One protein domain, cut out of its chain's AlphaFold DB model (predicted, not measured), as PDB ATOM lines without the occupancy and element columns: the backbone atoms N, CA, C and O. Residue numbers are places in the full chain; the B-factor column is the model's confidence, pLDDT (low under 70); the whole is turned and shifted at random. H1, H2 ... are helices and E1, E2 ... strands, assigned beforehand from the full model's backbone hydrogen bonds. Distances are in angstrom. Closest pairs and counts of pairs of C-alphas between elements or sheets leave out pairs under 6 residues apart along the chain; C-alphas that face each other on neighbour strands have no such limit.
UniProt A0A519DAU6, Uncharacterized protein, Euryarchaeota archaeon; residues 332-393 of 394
ATOM      1  N   ASN A 332       3.054 -16.773 -18.248       91.62
ATOM      2  CA  ASN A 332       3.445 -15.374 -18.481       91.62
ATOM      3  C   ASN A 332       3.890 -14.651 -17.199       91.62
ATOM      4  O   ASN A 332       4.743 -13.776 -17.267       91.62
ATOM      5  N   ALA A 333       3.324 -15.008 -16.041       92.94
ATOM      6  CA  ALA A 333       3.745 -14.453 -14.755       92.94
ATOM      7  C   ALA A 333       5.186 -14.869 -14.410       92.94
ATOM      8  O   ALA A 333       6.010 -14.008 -14.130       92.94
ATOM      9  N   SER A 334       5.507 -16.161 -14.545       93.88
ATOM     10  CA  SER A 334       6.866 -16.683 -14.336       93.88
ATOM     11  C   SER A 334       7.863 -16.082 -15.331       93.88
ATOM     12  O   SER A 334       8.942 -15.643 -14.943       93.88
ATOM     13  N   LEU A 335       7.498 -15.996 -16.615       94.75
ATOM     14  CA  LEU A 335       8.345 -15.392 -17.650       94.75
ATOM     15  C   LEU A 335       8.627 -13.910 -17.375       94.75
ATOM     16  O   LEU A 335       9.758 -13.460 -17.549       94.75
ATOM     17  N   ARG A 336       7.613 -13.167 -16.919       95.19
ATOM     18  CA  ARG A 336       7.733 -11.760 -16.525       95.19
ATOM     19  C   ARG A 336       8.677 -11.593 -15.337       95.19
ATOM     20  O   ARG A 336       9.576 -10.767 -15.417       95.19
ATOM     21  N   GLU A 337       8.485 -12.372 -14.272       95.81
ATOM     22  CA  GLU A 337       9.329 -12.327 -13.068       95.81
ATOM     23  C   GLU A 337      10.786 -12.660 -13.401       95.81
ATOM     24  O   GLU A 337      11.683 -11.907 -13.039       95.81
ATOM     25  N   ARG A 338      11.027 -13.719 -14.184       95.88
ATOM     26  CA  ARG A 338      12.376 -14.112 -14.623       95.88
ATOM     27  C   ARG A 338      13.056 -13.032 -15.451       95.88
ATOM     28  O   ARG A 338      14.225 -12.744 -15.223       95.88
ATOM     29  N   LEU A 339      12.339 -12.451 -16.417       94.44
ATOM     30  CA  LEU A 339      12.879 -11.384 -17.257       94.44
ATOM     31  C   LEU A 339      13.199 -10.142 -16.422       94.44
ATOM     32  O   LEU A 339      14.274  -9.568 -16.585       94.44
ATOM     33  N   ALA A 340      12.294  -9.746 -15.527       95.50
ATOM     34  CA  ALA A 340      12.492  -8.602 -14.649       95.50
ATOM     35  C   ALA A 340      13.701  -8.805 -13.725       95.50
ATOM     36  O   ALA A 340      14.495  -7.882 -13.583       95.50
ATOM     37  N   GLU A 341      13.890 -10.010 -13.185       95.81
ATOM     38  CA  GLU A 341      15.022 -10.338 -12.312       95.81
ATOM     39  C   GLU A 341      16.372 -10.175 -13.024       95.81
ATOM     40  O   GLU A 341      17.298  -9.555 -12.510       95.81
ATOM     41  N   VAL A 342      16.494 -10.692 -14.252       92.62
ATOM     42  CA  VAL A 342      17.793 -10.704 -14.952       92.62
ATOM     43  C   VAL A 342      18.079  -9.445 -15.757       92.62
ATOM     44  O   VAL A 342      19.244  -9.146 -16.009       92.62
ATOM     45  N   SER A 343      17.045  -8.705 -16.168       89.88
ATOM     46  CA  SER A 343      17.192  -7.514 -17.017       89.88
ATOM     47  C   SER A 343      16.829  -6.196 -16.330       89.88
ATOM     48  O   SER A 343      17.147  -5.131 -16.856       89.88
ATOM     49  N   GLY A 344      16.126  -6.238 -15.194       91.19
ATOM     50  CA  GLY A 344      15.517  -5.066 -14.561       91.19
ATOM     51  C   GLY A 344      14.305  -4.497 -15.315       91.19
ATOM     52  O   GLY A 344      13.753  -3.476 -14.903       91.19
ATOM     53  N   VAL A 345      13.886  -5.118 -16.425       90.69
ATOM     54  CA  VAL A 345      12.776  -4.646 -17.261       90.69
ATOM     55  C   VAL A 345      11.507  -5.426 -16.952       90.69
ATOM     56  O   VAL A 345      11.418  -6.628 -17.192       90.69
ATOM     57  N   ASP A 346      10.485  -4.708 -16.492       93.06
ATOM     58  CA  ASP A 346       9.168  -5.275 -16.226       93.06
ATOM     59  C   ASP A 346       8.183  -5.014 -17.380       93.06
ATOM     60  O   ASP A 346       7.816  -3.873 -17.672       93.06
ATOM     61  N   ILE A 347       7.710  -6.088 -18.021       91.94
ATOM     62  CA  ILE A 347       6.729  -6.035 -19.113       91.94
ATOM     63  C   ILE A 347       5.390  -6.582 -18.611       91.94
ATOM     64  O   ILE A 347       5.078  -7.765 -18.734       91.94
ATOM     65  N   ALA A 348       4.564  -5.691 -18.063       91.88
ATOM     66  CA  ALA A 348       3.277  -6.060 -17.472       91.88
ATOM     67  C   ALA A 348       2.235  -6.565 -18.489       91.88
ATOM     68  O   ALA A 348       1.311  -7.288 -18.116       91.88
ATOM     69  N   ASN A 349       2.347  -6.178 -19.765       93.38
ATOM     70  CA  ASN A 349       1.408  -6.612 -20.796       93.38
ATOM     71  C   ASN A 349       1.785  -8.024 -21.297       93.38
ATOM     72  O   ASN A 349       2.813  -8.166 -21.961       93.38
ATOM     73  N   PRO A 350       0.945  -9.052 -21.064       90.44
ATOM     74  CA  PRO A 350       1.268 -10.435 -21.413       90.44
ATOM     75  C   PRO A 350       1.378 -10.675 -22.924       90.44
ATOM     76  O   PRO A 350       2.126 -11.548 -23.350       90.44
ATOM     77  N   VAL A 351       0.656  -9.903 -23.743       90.38
ATOM     78  CA  VAL A 351       0.745  -9.994 -25.206       90.38
ATOM     79  C   VAL A 351       2.072  -9.411 -25.680       90.38
ATOM     80  O   VAL A 351       2.756 -10.023 -26.491       90.38
ATOM     81  N   ALA A 352       2.468  -8.254 -25.141       89.44
ATOM     82  CA  ALA A 352       3.752  -7.642 -25.478       89.44
ATOM     83  C   ALA A 352       4.932  -8.525 -25.046       89.44
ATOM     84  O   ALA A 352       5.856  -8.723 -25.829       89.44
ATOM     85  N   LEU A 353       4.865  -9.100 -23.839       91.75
ATOM     86  CA  LEU A 353       5.857 -10.051 -23.339       91.75
ATOM     87  C   LEU A 353       5.997 -11.253 -24.282       91.75
ATOM     88  O   LEU A 353       7.099 -11.547 -24.733       91.75
ATOM     89  N   ASN A 354       4.885 -11.904 -24.632       90.38
ATOM     90  CA  ASN A 354       4.919 -13.053 -25.535       90.38
ATOM     91  C   ASN A 354       5.419 -12.694 -26.932       90.38
ATOM     92  O   ASN A 354       6.208 -13.443 -27.494       90.38
ATOM     93  N   ASN A 355       5.033 -11.535 -27.463       89.00
ATOM     94  CA  ASN A 355       5.519 -11.083 -28.763       89.00
ATOM     95  C   ASN A 355       7.034 -10.842 -28.769       89.00
ATOM     96  O   ASN A 355       7.684 -11.099 -29.775       89.00
ATOM     97  N   ILE A 356       7.606 -10.362 -27.663       89.44
ATOM     98  CA  ILE A 356       9.055 -10.168 -27.540       89.44
ATOM     99  C   ILE A 356       9.766 -11.516 -27.410       89.44
ATOM    100  O   ILE A 356      10.725 -11.767 -28.134       89.44
ATOM    101  N   LEU A 357       9.299 -12.390 -26.513       91.38
ATOM    102  CA  LEU A 357       9.952 -13.671 -26.230       91.38
ATOM    103  C   LEU A 357       9.817 -14.661 -27.393       91.38
ATOM    104  O   LEU A 357      10.806 -15.247 -27.827       91.38
ATOM    105  N   TRP A 358       8.610 -14.814 -27.925       91.00
ATOM    106  CA  TRP A 358       8.242 -15.894 -28.847       91.00
ATOM    107  C   TRP A 358       7.875 -15.418 -30.249       91.00
ATOM    108  O   TRP A 358       7.684 -16.249 -31.137       91.00
ATOM    109  N   GLY A 359       7.829 -14.102 -30.444       87.81
ATOM    110  CA  GLY A 359       7.574 -13.461 -31.722       87.81
ATOM    111  C   GLY A 359       6.120 -13.068 -31.912       87.81
ATOM    112  O   GLY A 359       5.208 -13.557 -31.244       87.81
ATOM    113  N   THR A 360       5.898 -12.155 -32.850       84.38
ATOM    114  CA  THR A 360       4.550 -11.738 -33.241       84.38
ATOM    115  C   THR A 360       3.888 -12.805 -34.105       84.38
ATOM    116  O   THR A 360       4.528 -13.374 -34.998       84.38
ATOM    117  N   GLU A 361       2.592 -13.027 -33.890       78.56
ATOM    118  CA  GLU A 361       1.791 -13.957 -34.688       78.56
ATOM    119  C   GLU A 361       1.892 -13.633 -36.191       78.56
ATOM    120  O   GLU A 361       1.745 -12.484 -36.609       78.56
ATOM    121  N   GLY A 362       2.187 -14.651 -37.006       73.12
ATOM    122  CA  GLY A 362       2.353 -14.510 -38.456       73.12
ATOM    123  C   GLY A 362       3.729 -14.022 -38.927       73.12
ATOM    124  O   GLY A 362       3.926 -13.889 -40.135       73.12
ATOM    125  N   SER A 363       4.693 -13.781 -38.027       73.19
ATOM    126  CA  SER A 363       6.075 -13.477 -38.430       73.19
ATOM    127  C   SER A 363       6.746 -14.688 -39.094       73.19
ATOM    128  O   SER A 363       6.722 -15.804 -38.575       73.19
ATOM    129  N   SER A 364       7.335 -14.471 -40.272       74.81
ATOM    130  CA  SER A 364       8.121 -15.475 -40.991       74.81
ATOM    131  C   SER A 364       9.326 -14.799 -41.662       74.81
ATOM    132  O   SER A 364       9.122 -13.993 -42.575       74.81
ATOM    133  N   PRO A 365      10.566 -15.079 -41.216       73.75
ATOM    134  CA  PRO A 365      10.924 -15.971 -40.107       73.75
ATOM    135  C   PRO A 365      10.542 -15.388 -38.728       73.75
ATOM    136  O   PRO A 365      10.282 -14.189 -38.611       73.75
ATOM    137  N   ASN A 366      10.464 -16.237 -37.695       79.88
ATOM    138  CA  ASN A 366      10.002 -15.828 -36.362       79.88
ATOM    139  C   ASN A 366      10.975 -14.815 -35.721       79.88
ATOM    140  O   ASN A 366      12.183 -15.045 -35.688       79.88
ATOM    141  N   ASN A 367      10.448 -13.695 -35.220       81.25
ATOM    142  CA  ASN A 367      11.214 -12.580 -34.655       81.25
ATOM    143  C   ASN A 367      11.296 -12.557 -33.115       81.25
ATOM    144  O   ASN A 367      11.747 -11.560 -32.554       81.25
ATOM    145  N   GLY A 368      10.863 -13.612 -32.420       87.75
ATOM    146  CA  GLY A 368      10.965 -13.705 -30.962       87.75
ATOM    147  C   GLY A 368      12.396 -13.932 -30.489       87.75
ATOM    148  O   GLY A 368      13.102 -14.763 -31.059       87.75
ATOM    149  N   ILE A 369      12.828 -13.263 -29.418       89.56
ATOM    150  CA  ILE A 369      14.213 -13.365 -28.928       89.56
ATOM    151  C   ILE A 369      14.604 -14.771 -28.447       89.56
ATOM    152  O   ILE A 369      15.783 -15.111 -28.471       89.56
ATOM    153  N   LEU A 370      13.626 -15.593 -28.050       90.38
ATOM    154  CA  LEU A 370      13.808 -16.996 -27.661       90.38
ATOM    155  C   LEU A 370      13.398 -17.979 -28.769       90.38
ATOM    156  O   LEU A 370      13.467 -19.191 -28.568       90.38
ATOM    157  N   SER A 371      12.980 -17.491 -29.937       87.06
ATOM    158  CA  SER A 371      12.561 -18.340 -31.052       87.06
ATOM    159  C   SER A 371      13.745 -18.780 -31.917       87.06
ATOM    160  O   SER A 371      14.748 -18.075 -32.045       87.06
ATOM    161  N   VAL A 372      13.627 -19.958 -32.528       84.25
ATOM    162  CA  VAL A 372      14.553 -20.446 -33.556       84.25
ATOM    163  C   VAL A 372      13.725 -20.880 -34.754       84.25
ATOM    164  O   VAL A 372      12.753 -21.618 -34.601       84.25
ATOM    165  N   SER A 373      14.095 -20.410 -35.940       79.75
ATOM    166  CA  SER A 373      13.521 -20.855 -37.211       79.75
ATOM    167  C   SER A 373      14.583 -21.596 -38.018       79.75
ATOM    168  O   SER A 373      15.750 -21.225 -37.965       79.75
ATOM    169  N   ASP A 374      14.198 -22.614 -38.782       71.94
ATOM    170  CA  ASP A 374      15.097 -23.222 -39.767       71.94
ATOM    171  C   ASP A 374      14.974 -22.487 -41.105       71.94
ATOM    172  O   ASP A 374      13.872 -22.290 -41.626       71.94
ATOM    173  N   PHE A 375      16.110 -22.075 -41.659       62.81
ATOM    174  CA  PHE A 375      16.199 -21.512 -42.995       62.81
ATOM    175  C   PHE A 375      17.152 -22.356 -43.843       62.81
ATOM    176  O   PHE A 375      18.361 -22.135 -43.859       62.81
ATOM    177  N   GLN A 376      16.589 -23.333 -44.563       60.25
ATOM    178  CA  GLN A 376      17.323 -24.213 -45.485       60.25
ATOM    179  C   GLN A 376      18.501 -24.963 -44.825       60.25
ATOM    180  O   GLN A 376      19.563 -25.118 -45.430       60.25
ATOM    181  N   GLY A 377      18.315 -25.435 -43.587       57.84
ATOM    182  CA  GLY A 377      19.328 -26.157 -42.813       57.84
ATOM    183  C   GLY A 377      20.236 -25.255 -41.973       57.84
ATOM    184  O   GLY A 377      21.205 -25.745 -41.393       57.84
ATOM    185  N   ILE A 378      19.954 -23.949 -41.911       63.84
ATOM    186  CA  ILE A 378      20.669 -22.986 -41.069       63.84
ATOM    187  C   ILE A 378      19.729 -22.523 -39.947       63.84
ATOM    188  O   ILE A 378      18.680 -21.941 -40.243       63.84
ATOM    189  N   PRO A 379      20.094 -22.723 -38.664       67.69
ATOM    190  CA  PRO A 379      19.310 -22.204 -37.554       67.69
ATOM    191  C   PRO A 379      19.385 -20.676 -37.534       67.69
ATOM    192  O   PRO A 379      20.463 -20.081 -37.456       67.69
ATOM    193  N   LEU A 380      18.221 -20.040 -37.592       75.38
ATOM    194  CA  LEU A 380      18.056 -18.599 -37.578       75.38
ATOM    195  C   LEU A 380      17.422 -18.186 -36.247       75.38
ATOM    196  O   LEU A 380      16.249 -18.446 -35.974       75.38
ATOM    197  N   TYR A 381      18.248 -17.578 -35.403       82.81
ATOM    198  CA  TYR A 381      17.898 -17.161 -34.048       82.81
ATOM    199  C   TYR A 381      17.104 -15.852 -34.081       82.81
ATOM    200  O   TYR A 381      17.581 -14.843 -34.612       82.81
ATOM    201  N   GLY A 382      15.897 -15.847 -33.512       80.94
ATOM    202  CA  GLY A 382      14.969 -14.722 -33.640       80.94
ATOM    203  C   GLY A 382      15.461 -13.429 -32.985       80.94
ATOM    204  O   GLY A 382      15.081 -12.348 -33.428       80.94
ATOM    205  N   VAL A 383      16.406 -13.495 -32.036       82.94
ATOM    206  CA  VAL A 383      17.080 -12.304 -31.480       82.94
ATOM    207  C   VAL A 383      17.805 -11.477 -32.552       82.94
ATOM    208  O   VAL A 383      17.807 -10.249 -32.479       82.94
ATOM    209  N   ALA A 384      18.358 -12.113 -33.594       76.81
ATOM    210  CA  ALA A 384      18.961 -11.391 -34.715       76.81
ATOM    211  C   ALA A 384      17.903 -10.582 -35.478       76.81
ATOM    212  O   ALA A 384      18.115  -9.413 -35.792       76.81
ATOM    213  N   LEU A 385      16.743 -11.191 -35.735       73.25
ATOM    214  CA  LEU A 385      15.630 -10.550 -36.436       73.25
ATOM    215  C   LEU A 385      14.989  -9.441 -35.606       73.25
ATOM    216  O   LEU A 385      14.662  -8.387 -36.146       73.25
ATOM    217  N   PHE A 386      14.862  -9.653 -34.297       73.94
ATOM    218  CA  PHE A 386      14.390  -8.645 -33.357       73.94
ATOM    219  C   PHE A 386      15.266  -7.385 -33.406       73.94
ATOM    220  O   PHE A 386      14.757  -6.274 -33.569       73.94
ATOM    221  N   LEU A 387      16.590  -7.553 -33.335       72.12
ATOM    222  CA  LEU A 387      17.541  -6.439 -33.356       72.12
ATOM    223  C   LEU A 387      17.617  -5.749 -34.726       72.12
ATOM    224  O   LEU A 387      17.692  -4.523 -34.783       72.12
ATOM    225  N   LEU A 388      17.543  -6.505 -35.826       67.25
ATOM    226  CA  LEU A 388      17.478  -5.939 -37.181       67.25
ATOM    227  C   LEU A 388      16.192  -5.127 -37.396       67.25
ATOM    228  O   LEU A 388      16.235  -4.042 -37.972       67.25
ATOM    229  N   GLY A 389      15.057  -5.612 -36.886       59.69
ATOM    230  CA  GLY A 389      13.796  -4.872 -36.894       59.69
ATOM    231  C   GLY A 389      13.883  -3.569 -36.096       59.69
ATOM    232  O   GLY A 389      13.431  -2.529 -36.572       59.69
ATOM    233  N   ALA A 390      14.530  -3.595 -34.927       55.62
ATOM    234  CA  ALA A 390      14.720  -2.416 -34.082       55.62
ATOM    235  C   ALA A 390      15.592  -1.325 -34.737       55.62
ATOM    236  O   ALA A 390      15.353  -0.141 -34.514       55.62
ATOM    237  N   GLN A 391      16.557  -1.700 -35.586       47.38
ATOM    238  CA  GLN A 391      17.403  -0.746 -36.318       47.38
ATOM    239  C   GLN A 391      16.669   0.013 -37.430       47.38
ATOM    240  O   GLN A 391      17.138   1.062 -37.848       47.38
ATOM    241  N   SER A 392      15.522  -0.479 -37.905       43.09
ATOM    242  CA  SER A 392      14.732   0.209 -38.941       43.09
ATOM    243  C   SER A 392      13.853   1.354 -38.407       43.09
ATOM    244  O   SER A 392      13.171   2.019 -39.188       43.09
ATOM    245  N   VAL A 393      13.850   1.568 -37.085       37.62
ATOM    246  CA  VAL A 393      12.999   2.546 -36.377       37.62
ATOM    247  C   VAL A 393      13.828   3.629 -35.652       37.62
ATOM    248  O   VAL A 393      13.259   4.530 -35.036       37.62
TER     249      VAL A 393
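What this domain is: This is residues 332 to 393 of the 394 residues of an uncharacterized protein of Euryarchaeota archaeon (UniProt A0A519DAU6). The parts follow one another along an open, branched path: H1 at one end, H2 meeting its first residues at a steep angle near the middle, and a two-strand hairpin, E1 and E2, reaching out at the far end. H3 sets off from the base of the hairpin and runs out to one side as an arm, while the long link of residues 359 to 371 loops between H2 and the hairpin. The printed part has 62 residues, with three named helices and two named strands in the order H1, H2, E1, E2, H3; the sheet, E1 - E2, is antiparallel, and the class is mixed, helices and strands. The whole is only just compact, close to loose, with a radius of gyration of the C-alphas of 12.4 A and spans of 35 by 25 by 21 A.

How they stand to each other: H1, residues 332 to 343, touches H2, residues 350 to 358, with residues 332 to 336 alone. Their closest C-alphas are those of Asn 332 and Pro 350, 6.1 A apart. They run the same way at a steep tilt of 65 degrees. E1, residues 372 to 375, and E2, residues 378 to 381, form an antiparallel hairpin, with 147 degrees between their directions. C-alphas 372 and 381 face each other at 4.7 A; N 380 and O 373 are within hydrogen-bond range at 2.8 A, as are N 375 and O 378 at 2.9 A. H3, residues 382 to 391, follows E2 by a tight link, and the closest C-alphas of E1 and H3, those of Val 372 and Gly 382, are 5.7 A apart. H2 and H3 are near each other, with 8 pairs of C-alphas within 10 A. H1 is apart from H3, E1 and E2, and H2 is apart from E2. In H1, H2 and H3 every O i to N i+4 pair is within hydrogen-bond range.

Where its parts are: H1 begins at C-alpha 332, (3.445, -15.374, -18.481), and is 15.9 A long. H2 is 11.6 A long and ends at C-alpha 358, (8.242, -15.894, -28.847). E1 is 9.6 A long and E2 9.5 A. H3 is 14.4 A long and ends at C-alpha 391, (17.403, -0.746, -36.318).

The domain as a whole: The two C-alphas farthest apart, those of Gly 344 and Gln 376, are 36.4 A apart. The printed part has no cut. The link from H2 to E1 is long, with 13 residues. The mean pLDDT of the printed part is 81.2; it is under 70 at residues 375 to 379 and 388 to 393.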